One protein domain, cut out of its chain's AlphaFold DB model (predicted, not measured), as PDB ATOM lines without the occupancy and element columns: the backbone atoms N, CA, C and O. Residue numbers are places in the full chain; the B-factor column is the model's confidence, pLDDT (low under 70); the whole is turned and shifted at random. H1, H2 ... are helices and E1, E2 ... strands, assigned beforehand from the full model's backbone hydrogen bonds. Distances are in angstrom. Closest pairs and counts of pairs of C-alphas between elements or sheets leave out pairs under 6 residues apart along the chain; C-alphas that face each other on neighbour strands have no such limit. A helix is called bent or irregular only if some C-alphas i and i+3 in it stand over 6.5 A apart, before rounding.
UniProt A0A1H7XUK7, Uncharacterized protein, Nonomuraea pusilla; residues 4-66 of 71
ATOM      1  N   VAL A   4     173.984 222.993 102.802       95.94
ATOM      2  CA  VAL A   4     174.940 221.965 102.376       95.94
ATOM      3  C   VAL A   4     174.866 221.786 100.868       95.94
ATOM      4  O   VAL A   4     173.787 221.584 100.316       95.94
ATOM      5  N   ARG A   5     176.003 221.852 100.178       96.31
ATOM      6  CA  ARG A   5     176.110 221.532  98.753       96.31
ATOM      7  C   ARG A   5     176.409 220.046  98.589       96.31
ATOM      8  O   ARG A   5     177.507 219.597  98.914       96.31
ATOM      9  N   LEU A   6     175.437 219.319  98.053       95.12
ATOM     10  CA  LEU A   6     175.509 217.884  97.794       95.12
ATOM     11  C   LEU A   6     176.254 217.576  96.481       95.12
ATOM     12  O   LEU A   6     176.353 218.443  95.595       95.12
ATOM     13  N   PRO A   7     176.714 216.325  96.298       91.62
ATOM     14  CA  PRO A   7     177.147 215.823  95.000       91.62
ATOM     15  C   PRO A   7     176.084 216.082  93.922       91.62
ATOM     16  O   PRO A   7     174.887 215.916  94.144       91.62
ATOM     17  N   GLY A   8     176.509 216.543  92.745       90.81
ATOM     18  CA  GLY A   8     175.588 216.983  91.686       90.81
ATOM     19  C   GLY A   8     175.113 218.436  91.816       90.81
ATOM     20  O   GLY A   8     174.366 218.914  90.968       90.81
ATOM     21  N   GLY A   9     175.581 219.171  92.831       94.69
ATOM     22  CA  GLY A   9     175.387 220.616  92.948       94.69
ATOM     23  C   GLY A   9     174.051 221.041  93.549       94.69
ATOM     24  O   GLY A   9     173.782 222.236  93.591       94.69
ATOM     25  N   VAL A  10     173.228 220.112  94.031       97.44
ATOM     26  CA  VAL A  10     171.997 220.423  94.773       97.44
ATOM     27  C   VAL A  10     172.348 221.087  96.106       97.44
ATOM     28  O   VAL A  10     173.306 220.687  96.767       97.44
ATOM     29  N   LEU A  11     171.577 222.097  96.509       97.50
ATOM     30  CA  LEU A  11     171.700 222.726  97.823       97.50
ATOM     31  C   LEU A  11     170.641 222.157  98.765       97.50
ATOM     32  O   LEU A  11     169.448 222.312  98.516       97.50
ATOM     33  N   ARG A  12     171.065 221.540  99.863       96.75
ATOM     34  CA  ARG A  12     170.194 221.142 100.965       96.75
ATOM     35  C   ARG A  12     170.093 222.297 101.953       96.75
ATOM     36  O   ARG A  12     171.052 222.628 102.651       96.75
ATOM     37  N   VAL A  13     168.934 222.945 101.960       95.88
ATOM     38  CA  VAL A  13     168.651 224.144 102.751       95.88
ATOM     39  C   VAL A  13     167.832 223.742 103.973       95.88
ATOM     40  O   VAL A  13     166.794 223.099 103.815       95.88
ATOM     41  N   PRO A  14     168.251 224.116 105.187       94.56
ATOM     42  CA  PRO A  14     167.469 223.834 106.374       94.56
ATOM     43  C   PRO A  14     166.147 224.607 106.395       94.56
ATOM     44  O   PRO A  14     166.070 225.759 105.964       94.56
ATOM     45  N   THR A  15     165.114 223.979 106.943       94.44
ATOM     46  CA  THR A  15     163.783 224.560 107.116       94.44
ATOM     47  C   THR A  15     163.330 224.412 108.560       94.44
ATOM     48  O   THR A  15     163.738 223.489 109.267       94.44
ATOM     49  N   VAL A  16     162.478 225.334 108.992       95.31
ATOM     50  CA  VAL A  16     161.822 225.287 110.297       95.31
ATOM     51  C   VAL A  16     160.344 225.525 110.056       95.31
ATOM     52  O   VAL A  16     159.986 226.533 109.449       95.31
ATOM     53  N   ASP A  17     159.523 224.592 110.515       95.88
ATOM     54  CA  ASP A  17     158.070 224.673 110.457       95.88
ATOM     55  C   ASP A  17     157.522 224.680 111.884       95.88
ATOM     56  O   ASP A  17     158.045 223.981 112.753       95.88
ATOM     57  N   VAL A  18     156.507 225.498 112.148       96.75
ATOM     58  CA  VAL A  18     155.869 225.575 113.468       96.75
ATOM     59  C   VAL A  18     154.423 225.144 113.291       96.75
ATOM     60  O   VAL A  18     153.663 225.807 112.591       96.75
ATOM     61  N   LEU A  19     154.077 224.016 113.905       96.19
ATOM     62  CA  LEU A  19     152.744 223.427 113.849       96.19
ATOM     63  C   LEU A  19     151.744 224.234 114.693       96.19
ATOM     64  O   LEU A  19     152.131 225.017 115.563       96.19
ATOM     65  N   ASP A  20     150.448 224.008 114.467       97.25
ATOM     66  CA  ASP A  20     149.364 224.712 115.168       97.25
ATOM     67  C   ASP A  20     149.393 224.534 116.697       97.25
ATOM     68  O   ASP A  20     148.930 225.403 117.436       97.25
ATOM     69  N   ASP A  21     149.951 223.427 117.195       95.94
ATOM     70  CA  ASP A  21     150.123 223.149 118.625       95.94
ATOM     71  C   ASP A  21     151.390 223.790 119.226       95.94
ATOM     72  O   ASP A  21     151.675 223.622 120.412       95.94
ATOM     73  N   GLY A  22     152.151 224.542 118.426       96.06
ATOM     74  CA  GLY A  22     153.402 225.188 118.825       96.06
ATOM     75  C   GLY A  22     154.636 224.291 118.709       96.06
ATOM     76  O   GLY A  22     155.750 224.743 118.990       96.06
ATOM     77  N   THR A  23     154.476 223.041 118.268       96.25
ATOM     78  CA  THR A  23     155.599 222.136 118.017       96.25
ATOM     79  C   THR A  23     156.461 222.660 116.866       96.25
ATOM     80  O   THR A  23     155.965 222.940 115.776       96.25
ATOM     81  N   THR A  24     157.772 222.779 117.097       97.06
ATOM     82  CA  THR A  24     158.744 223.193 116.073       97.06
ATOM     83  C   THR A  24     159.372 221.970 115.409       97.06
ATOM     84  O   THR A  24     159.970 221.127 116.077       97.06
ATOM     85  N   VAL A  25     159.267 221.888 114.084       95.31
ATOM     86  CA  VAL A  25     159.821 220.817 113.254       95.31
ATOM     87  C   VAL A  25     161.000 221.359 112.455       95.31
ATOM     88  O   VAL A  25     160.858 222.259 111.628       95.31
ATOM     89  N   HIS A  26     162.176 220.779 112.681       94.00
ATOM     90  CA  HIS A  26     163.373 221.076 111.902       94.00
ATOM     91  C   HIS A  26     163.492 220.087 110.744       94.00
ATOM     92  O   HIS A  26     163.472 218.874 110.946       94.00
ATOM     93  N   GLY A  27     163.622 220.609 109.529       94.06
ATOM     94  CA  GLY A  27     163.707 219.817 108.310       94.06
ATOM     95  C   GLY A  27     164.763 220.342 107.350       94.06
ATOM     96  O   GLY A  27     165.543 221.245 107.658       94.06
ATOM     97  N   THR A  28     164.781 219.761 106.155       94.81
ATOM     98  CA  THR A  28     165.590 220.255 105.042       94.81
ATOM     99  C   THR A  28     164.791 220.189 103.747       94.81
ATOM    100  O   THR A  28     163.927 219.326 103.585       94.81
ATOM    101  N   ARG A  29     165.082 221.102 102.817       95.31
ATOM    102  CA  ARG A  29     164.572 221.081 101.444       95.31
ATOM    103  C   ARG A  29     165.725 221.079 100.452       95.31
ATOM    104  O   ARG A  29     166.713 221.787 100.647       95.31
ATOM    105  N   ASP A  30     165.553 220.353  99.359       96.94
ATOM    106  CA  ASP A  30     166.536 220.291  98.284       96.94
ATOM    107  C   ASP A  30     166.228 221.338  97.211       96.94
ATOM    108  O   ASP A  30     165.101 221.457  96.733       96.94
ATOM    109  N   VAL A  31     167.246 222.106  96.831       97.62
ATOM    110  CA  VAL A  31     167.168 223.171  95.830       97.62
ATOM    111  C   VAL A  31     168.126 222.824  94.685       97.62
ATOM    112  O   VAL A  31     169.345 222.942  94.848       97.62
ATOM    113  N   PRO A  32     167.617 222.353  93.533       97.50
ATOM    114  CA  PRO A  32     168.459 221.989  92.400       97.50
ATOM    115  C   PRO A  32     168.989 223.228  91.657       97.50
ATOM    116  O   PRO A  32     168.363 224.293  91.719       97.50
ATOM    117  N   PRO A  33     170.101 223.101  90.908       96.56
ATOM    118  CA  PRO A  33     170.582 224.157  90.019       96.56
ATOM    119  C   PRO A  33     169.479 224.640  89.070       96.56
ATOM    120  O   PRO A  33     168.769 223.833  88.472       96.56
ATOM    121  N   GLY A  34     169.327 225.958  88.939       95.50
ATOM    122  CA  GLY A  34     168.280 226.572  88.114       95.50
ATOM    123  C   GLY A  34     166.925 226.752  88.809       95.50
ATOM    124  O   GLY A  34     166.031 227.363  88.227       95.50
ATOM    125  N   ALA A  35     166.759 226.289  90.052       96.75
ATOM    126  CA  ALA A  35     165.604 226.674  90.859       96.75
ATOM    127  C   ALA A  35     165.646 228.184  91.191       96.75
ATOM    128  O   ALA A  35     166.738 228.730  91.373       96.75
ATOM    129  N   PRO A  36     164.490 228.860  91.346       96.06
ATOM    130  CA  PRO A  36     164.429 230.309  91.583       96.06
ATOM    131  C   PRO A  36     165.244 230.783  92.792       96.06
ATOM    132  O   PRO A  36     165.813 231.869  92.785       96.06
ATOM    133  N   ASP A  37     165.316 229.945  93.824       94.75
ATOM    134  CA  ASP A  37     166.027 230.241  95.062       94.75
ATOM    135  C   ASP A  37     167.500 229.795  95.047       94.75
ATOM    136  O   ASP A  37     168.207 230.030  96.023       94.75
ATOM    137  N   TYR A  38     167.987 229.125  93.999       96.75
ATOM    138  CA  TYR A  38     169.314 228.496  94.016       96.75
ATOM    139  C   TYR A  38     170.434 229.514  94.271       96.75
ATOM    140  O   TYR A  38     171.200 229.379  95.225       96.75
ATOM    141  N   GLU A  39     170.455 230.592  93.485       96.81
ATOM    142  CA  GLU A  39     171.450 231.669  93.586       96.81
ATOM    143  C   GLU A  39     171.396 232.403  94.929       96.81
ATOM    144  O   GLU A  39     172.404 232.913  95.409       96.81
ATOM    145  N   ARG A  40     170.224 232.426  95.572       96.12
ATOM    146  CA  ARG A  40     170.060 233.016  96.902       96.12
ATOM    147  C   ARG A  40     170.787 232.201  97.971       96.12
ATOM    148  O   ARG A  40     171.329 232.780  98.906       96.12
ATOM    149  N   TRP A  41     170.765 230.873  97.867       95.88
ATOM    150  CA  TRP A  41     171.330 229.985  98.888       95.88
ATOM    151  C   TRP A  41     172.786 229.607  98.626       95.88
ATOM    152  O   TRP A  41     173.503 229.286  99.572       95.88
ATOM    153  N   LEU A  42     173.238 229.681  97.373       95.25
ATOM    154  CA  LEU A  42     174.586 229.298  96.960       95.25
ATOM    155  C   LEU A  42     175.719 229.963  97.777       95.25
ATOM    156  O   LEU A  42     176.638 229.241  98.162       95.25
ATOM    157  N   PRO A  43     175.675 231.266  98.129       95.25
ATOM    158  CA  PRO A  43     176.737 231.909  98.916       95.25
ATOM    159  C   PRO A  43     176.871 231.376 100.348       95.25
ATOM    160  O   PRO A  43     177.895 231.584 100.992       95.25
ATOM    161  N   HIS A  44     175.831 230.716 100.858       93.94
ATOM    162  CA  HIS A  44     175.786 230.149 102.206       93.94
ATOM    163  C   HIS A  44     176.117 228.653 102.224       93.94
ATOM    164  O   HIS A  44     176.089 228.033 103.288       93.94
ATOM    165  N   ALA A  45     176.370 228.065 101.051       94.62
ATOM    166  CA  ALA A  45     176.556 226.639 100.901       94.62
ATOM    167  C   ALA A  45     177.984 226.217 101.260       94.62
ATOM    168  O   ALA A  45     178.953 226.680 100.656       94.62
ATOM    169  N   VAL A  46     178.103 225.279 102.195       93.88
ATOM    170  CA  VAL A  46     179.348 224.557 102.468       93.88
ATOM    171  C   VAL A  46     179.331 223.203 101.755       93.88
ATOM    172  O   VAL A  46     178.263 222.602 101.619       93.88
ATOM    173  N   PRO A  47     180.475 222.698 101.268       92.62
ATOM    174  CA  PRO A  47     180.579 221.330 100.767       92.62
ATOM    175  C   PRO A  47     180.108 220.311 101.805       92.62
ATOM    176  O   PRO A  47     180.375 220.492 102.993       92.62
ATOM    177  N   GLU A  48     179.458 219.238 101.347       88.44
ATOM    178  CA  GLU A  48     178.994 218.142 102.207       88.44
ATOM    179  C   GLU A  48     180.086 217.661 103.159       88.44
ATOM    180  O   GLU A  48     179.868 217.670 104.360       88.44
ATOM    181  N   GLU A  49     181.286 217.379 102.658       85.12
ATOM    182  CA  GLU A  49     182.426 216.921 103.464       85.12
ATOM    183  C   GLU A  49     182.717 217.832 104.668       85.12
ATOM    184  O   GLU A  49     183.005 217.343 105.751       85.12
ATOM    185  N   GLN A  50     182.567 219.152 104.528       84.75
ATOM    186  CA  GLN A  50     182.799 220.098 105.626       84.75
ATOM    187  C   GLN A  50     181.631 220.178 106.618       84.75
ATOM    188  O   GLN A  50     181.828 220.601 107.753       84.75
ATOM    189  N   ALA A  51     180.422 219.787 106.213       81.06
ATOM    190  CA  ALA A  51     179.232 219.860 107.057       81.06
ATOM    191  C   ALA A  51     179.184 218.768 108.143       81.06
ATOM    192  O   ALA A  51     178.498 218.954 109.143       81.06
ATOM    193  N   TRP A  52     179.904 217.656 107.960       69.06
ATOM    194  CA  TRP A  52     179.904 216.503 108.874       69.06
ATOM    195  C   TRP A  52     181.069 216.497 109.877       69.06
ATOM    196  O   TRP A  52     181.189 215.566 110.663       69.06
ATOM    197  N   HIS A  53     181.944 217.508 109.861       62.50
ATOM    198  CA  HIS A  53     183.166 217.520 110.675       62.50
ATOM    199  C   HIS A  53     183.022 218.131 112.081       62.50
ATOM    200  O   HIS A  53     184.034 218.414 112.719       62.50
ATOM    201  N   ASP A  54     181.808 218.255 112.619       56.03
ATOM    202  CA  ASP A  54     181.588 218.613 114.033       56.03
ATOM    203  C   ASP A  54     181.717 217.372 114.948       56.03
ATOM    204  O   ASP A  54     180.850 217.069 115.757       56.03
ATOM    205  N   GLY A  55     182.794 216.595 114.778       54.78
ATOM    206  CA  GLY A  55     183.026 215.360 115.545       54.78
ATOM    207  C   GLY A  55     183.308 215.596 117.035       54.78
ATOM    208  O   GLY A  55     183.174 214.679 117.838       54.78
ATOM    209  N   ASP A  56     183.645 216.833 117.408       58.69
ATOM    210  CA  ASP A  56     183.914 217.243 118.792       58.69
ATOM    211  C   ASP A  56     182.658 217.103 119.679       58.69
ATOM    212  O   ASP A  56     182.747 216.771 120.860       58.69
ATOM    213  N   HIS A  57     181.464 217.274 119.095       62.28
ATOM    214  CA  HIS A  57     180.210 217.172 119.838       62.28
ATOM    215  C   HIS A  57     179.759 215.723 120.056       62.28
ATOM    216  O   HIS A  57     179.139 215.420 121.075       62.28
ATOM    217  N   ASP A  58     180.101 214.810 119.144       65.94
ATOM    218  CA  ASP A  58     179.745 213.396 119.273       65.94
ATOM    219  C   ASP A  58     180.497 212.738 120.435       65.94
ATOM    220  O   ASP A  58     179.899 211.989 121.206       65.94
ATOM    221  N   GLU A  59     181.783 213.054 120.620       68.56
ATOM    222  CA  GLU A  59     182.559 212.553 121.761       68.56
ATOM    223  C   GLU A  59     182.037 213.119 123.095       68.56
ATOM    224  O   GLU A  59     181.900 212.365 124.059       68.56
ATOM    225  N   GLU A  60     181.647 214.403 123.142       69.62
ATOM    226  CA  GLU A  60     180.990 215.010 124.315       69.62
ATOM    227  C   GLU A  60     179.642 214.336 124.631       69.62
ATOM    228  O   GLU A  60     179.325 214.069 125.792       69.62
ATOM    229  N   ILE A  61     178.830 214.051 123.608       70.19
ATOM    230  CA  ILE A  61     177.548 213.356 123.762       70.19
ATOM    231  C   ILE A  61     177.787 211.939 124.290       70.19
ATOM    232  O   ILE A  61     177.133 211.528 125.249       70.19
ATOM    233  N   LEU A  62     178.719 211.189 123.707       75.56
ATOM    234  CA  LEU A  62     179.009 209.821 124.135       75.56
ATOM    235  C   LEU A  62     179.567 209.768 125.567       75.56
ATOM    236  O   LEU A  62     179.168 208.887 126.329       75.56
ATOM    237  N   ASP A  63     180.413 210.725 125.959       76.00
ATOM    238  CA  ASP A  63     180.902 210.869 127.337       76.00
ATOM    239  C   ASP A  63     179.764 211.215 128.311       76.00
ATOM    240  O   ASP A  63     179.600 210.564 129.345       76.00
ATOM    241  N   ARG A  64     178.905 212.177 127.942       74.38
ATOM    242  CA  ARG A  64     177.753 212.592 128.758       74.38
ATOM    243  C   ARG A  64     176.767 211.455 128.998       74.38
ATOM    244  O   ARG A  64     176.199 211.372 130.088       74.38
ATOM    245  N   TRP A  65     176.489 210.650 127.977       76.75
ATOM    246  CA  TRP A  65     175.436 209.639 128.051       76.75
ATOM    247  C   TRP A  65     175.930 208.273 128.515       76.75
ATOM    248  O   TRP A  65     175.111 207.524 129.044       76.75
ATOM    249  N   GLY A  66     177.231 207.979 128.401       67.62
ATOM    250  CA  GLY A  66     177.839 206.722 128.842       67.62
ATOM    251  C   GLY A  66     177.174 205.465 128.250       67.62
ATOM    252  O   GLY A  66     176.137 205.524 127.585       67.62
TER     253      GLY A  66
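This is residues 4 to 66 of the 71 residues of an uncharacterized protein of Nonomuraea pusilla (UniProt A0A1H7XUK7). What does the printed part look like? A long hairpin of two strands, E1 and E2, sticks out as one arm from a small head, where H1 and E3 come near the start of E1. Residues 53 to 66, of which 55 to 65 belong to H3, stick out as a second, free arm beyond H2. What is it made of, and how large is it? The printed part has 63 residues with three named helices and three named strands in the order E1, E2, H1, E3, H2, H3; the class is mixed, and the sheet E1 - E2 is antiparallel. It is flat, spanning 46 by 36 by 16 A, and only just loose, close to extended, with a radius of gyration of the C-alphas of 15.5 A.

How do the first two strands pair? E1, residues 11 to 18, and E2, residues 24 to 31, form a hairpin, antiparallel with 153 degrees between their directions. N 11 and O 31 are within hydrogen-bond range at 2.9 A, and N 25 and O 17 at 2.8 A. What comes near the hairpin next? The closest C-alphas of E1 and H1, residues 38 to 44, are those of Leu 11 and Leu 42, 7.2 A apart; those of E2 and H1 are Val 31 and Tyr 38, 6.0 A apart. The closest C-alphas of E1 and E3, residues 45 to 47, are those of Leu 11 and Ala 45, 7.0 A apart; E3 pairs with no named strand. Where do the last helices stand? H2, residues 48 to 51, and H3, residues 55 to 65, are apart, and both are apart from E1, E2 and H1. How are the helix backbones formed? O i to N i+4 pairs within hydrogen-bond range number 1 of 3 in H1, beside 2 of 4 for O i to N i+3, and 6 of 7 in H3; H2 is too short for an O i to N i+4 pair.

Where do the strands run? E1 begins at C-alpha 11, (171.700, 222.726, 97.823), and is 22.4 A long; E2 is 21.9 A long and E3 6.7 A. Where are the helices? H1 is 10.6 A long and irregular, with C-alphas 40 and 43 7.1 A apart; H2 is 5.2 A long. H3 is 15.7 A long and ends at C-alpha 65, (175.436, 209.639, 128.051).

How far does it reach? The two C-alphas farthest apart are those of Gly 34 and Gly 66, at 46.3 A. Is it interrupted, and are there long links? The printed part has no cut, and no link is long. Where is confidence low? Residues 52 to 60 and residue 66 have pLDDT under 70, while the mean of the printed part is 88.1.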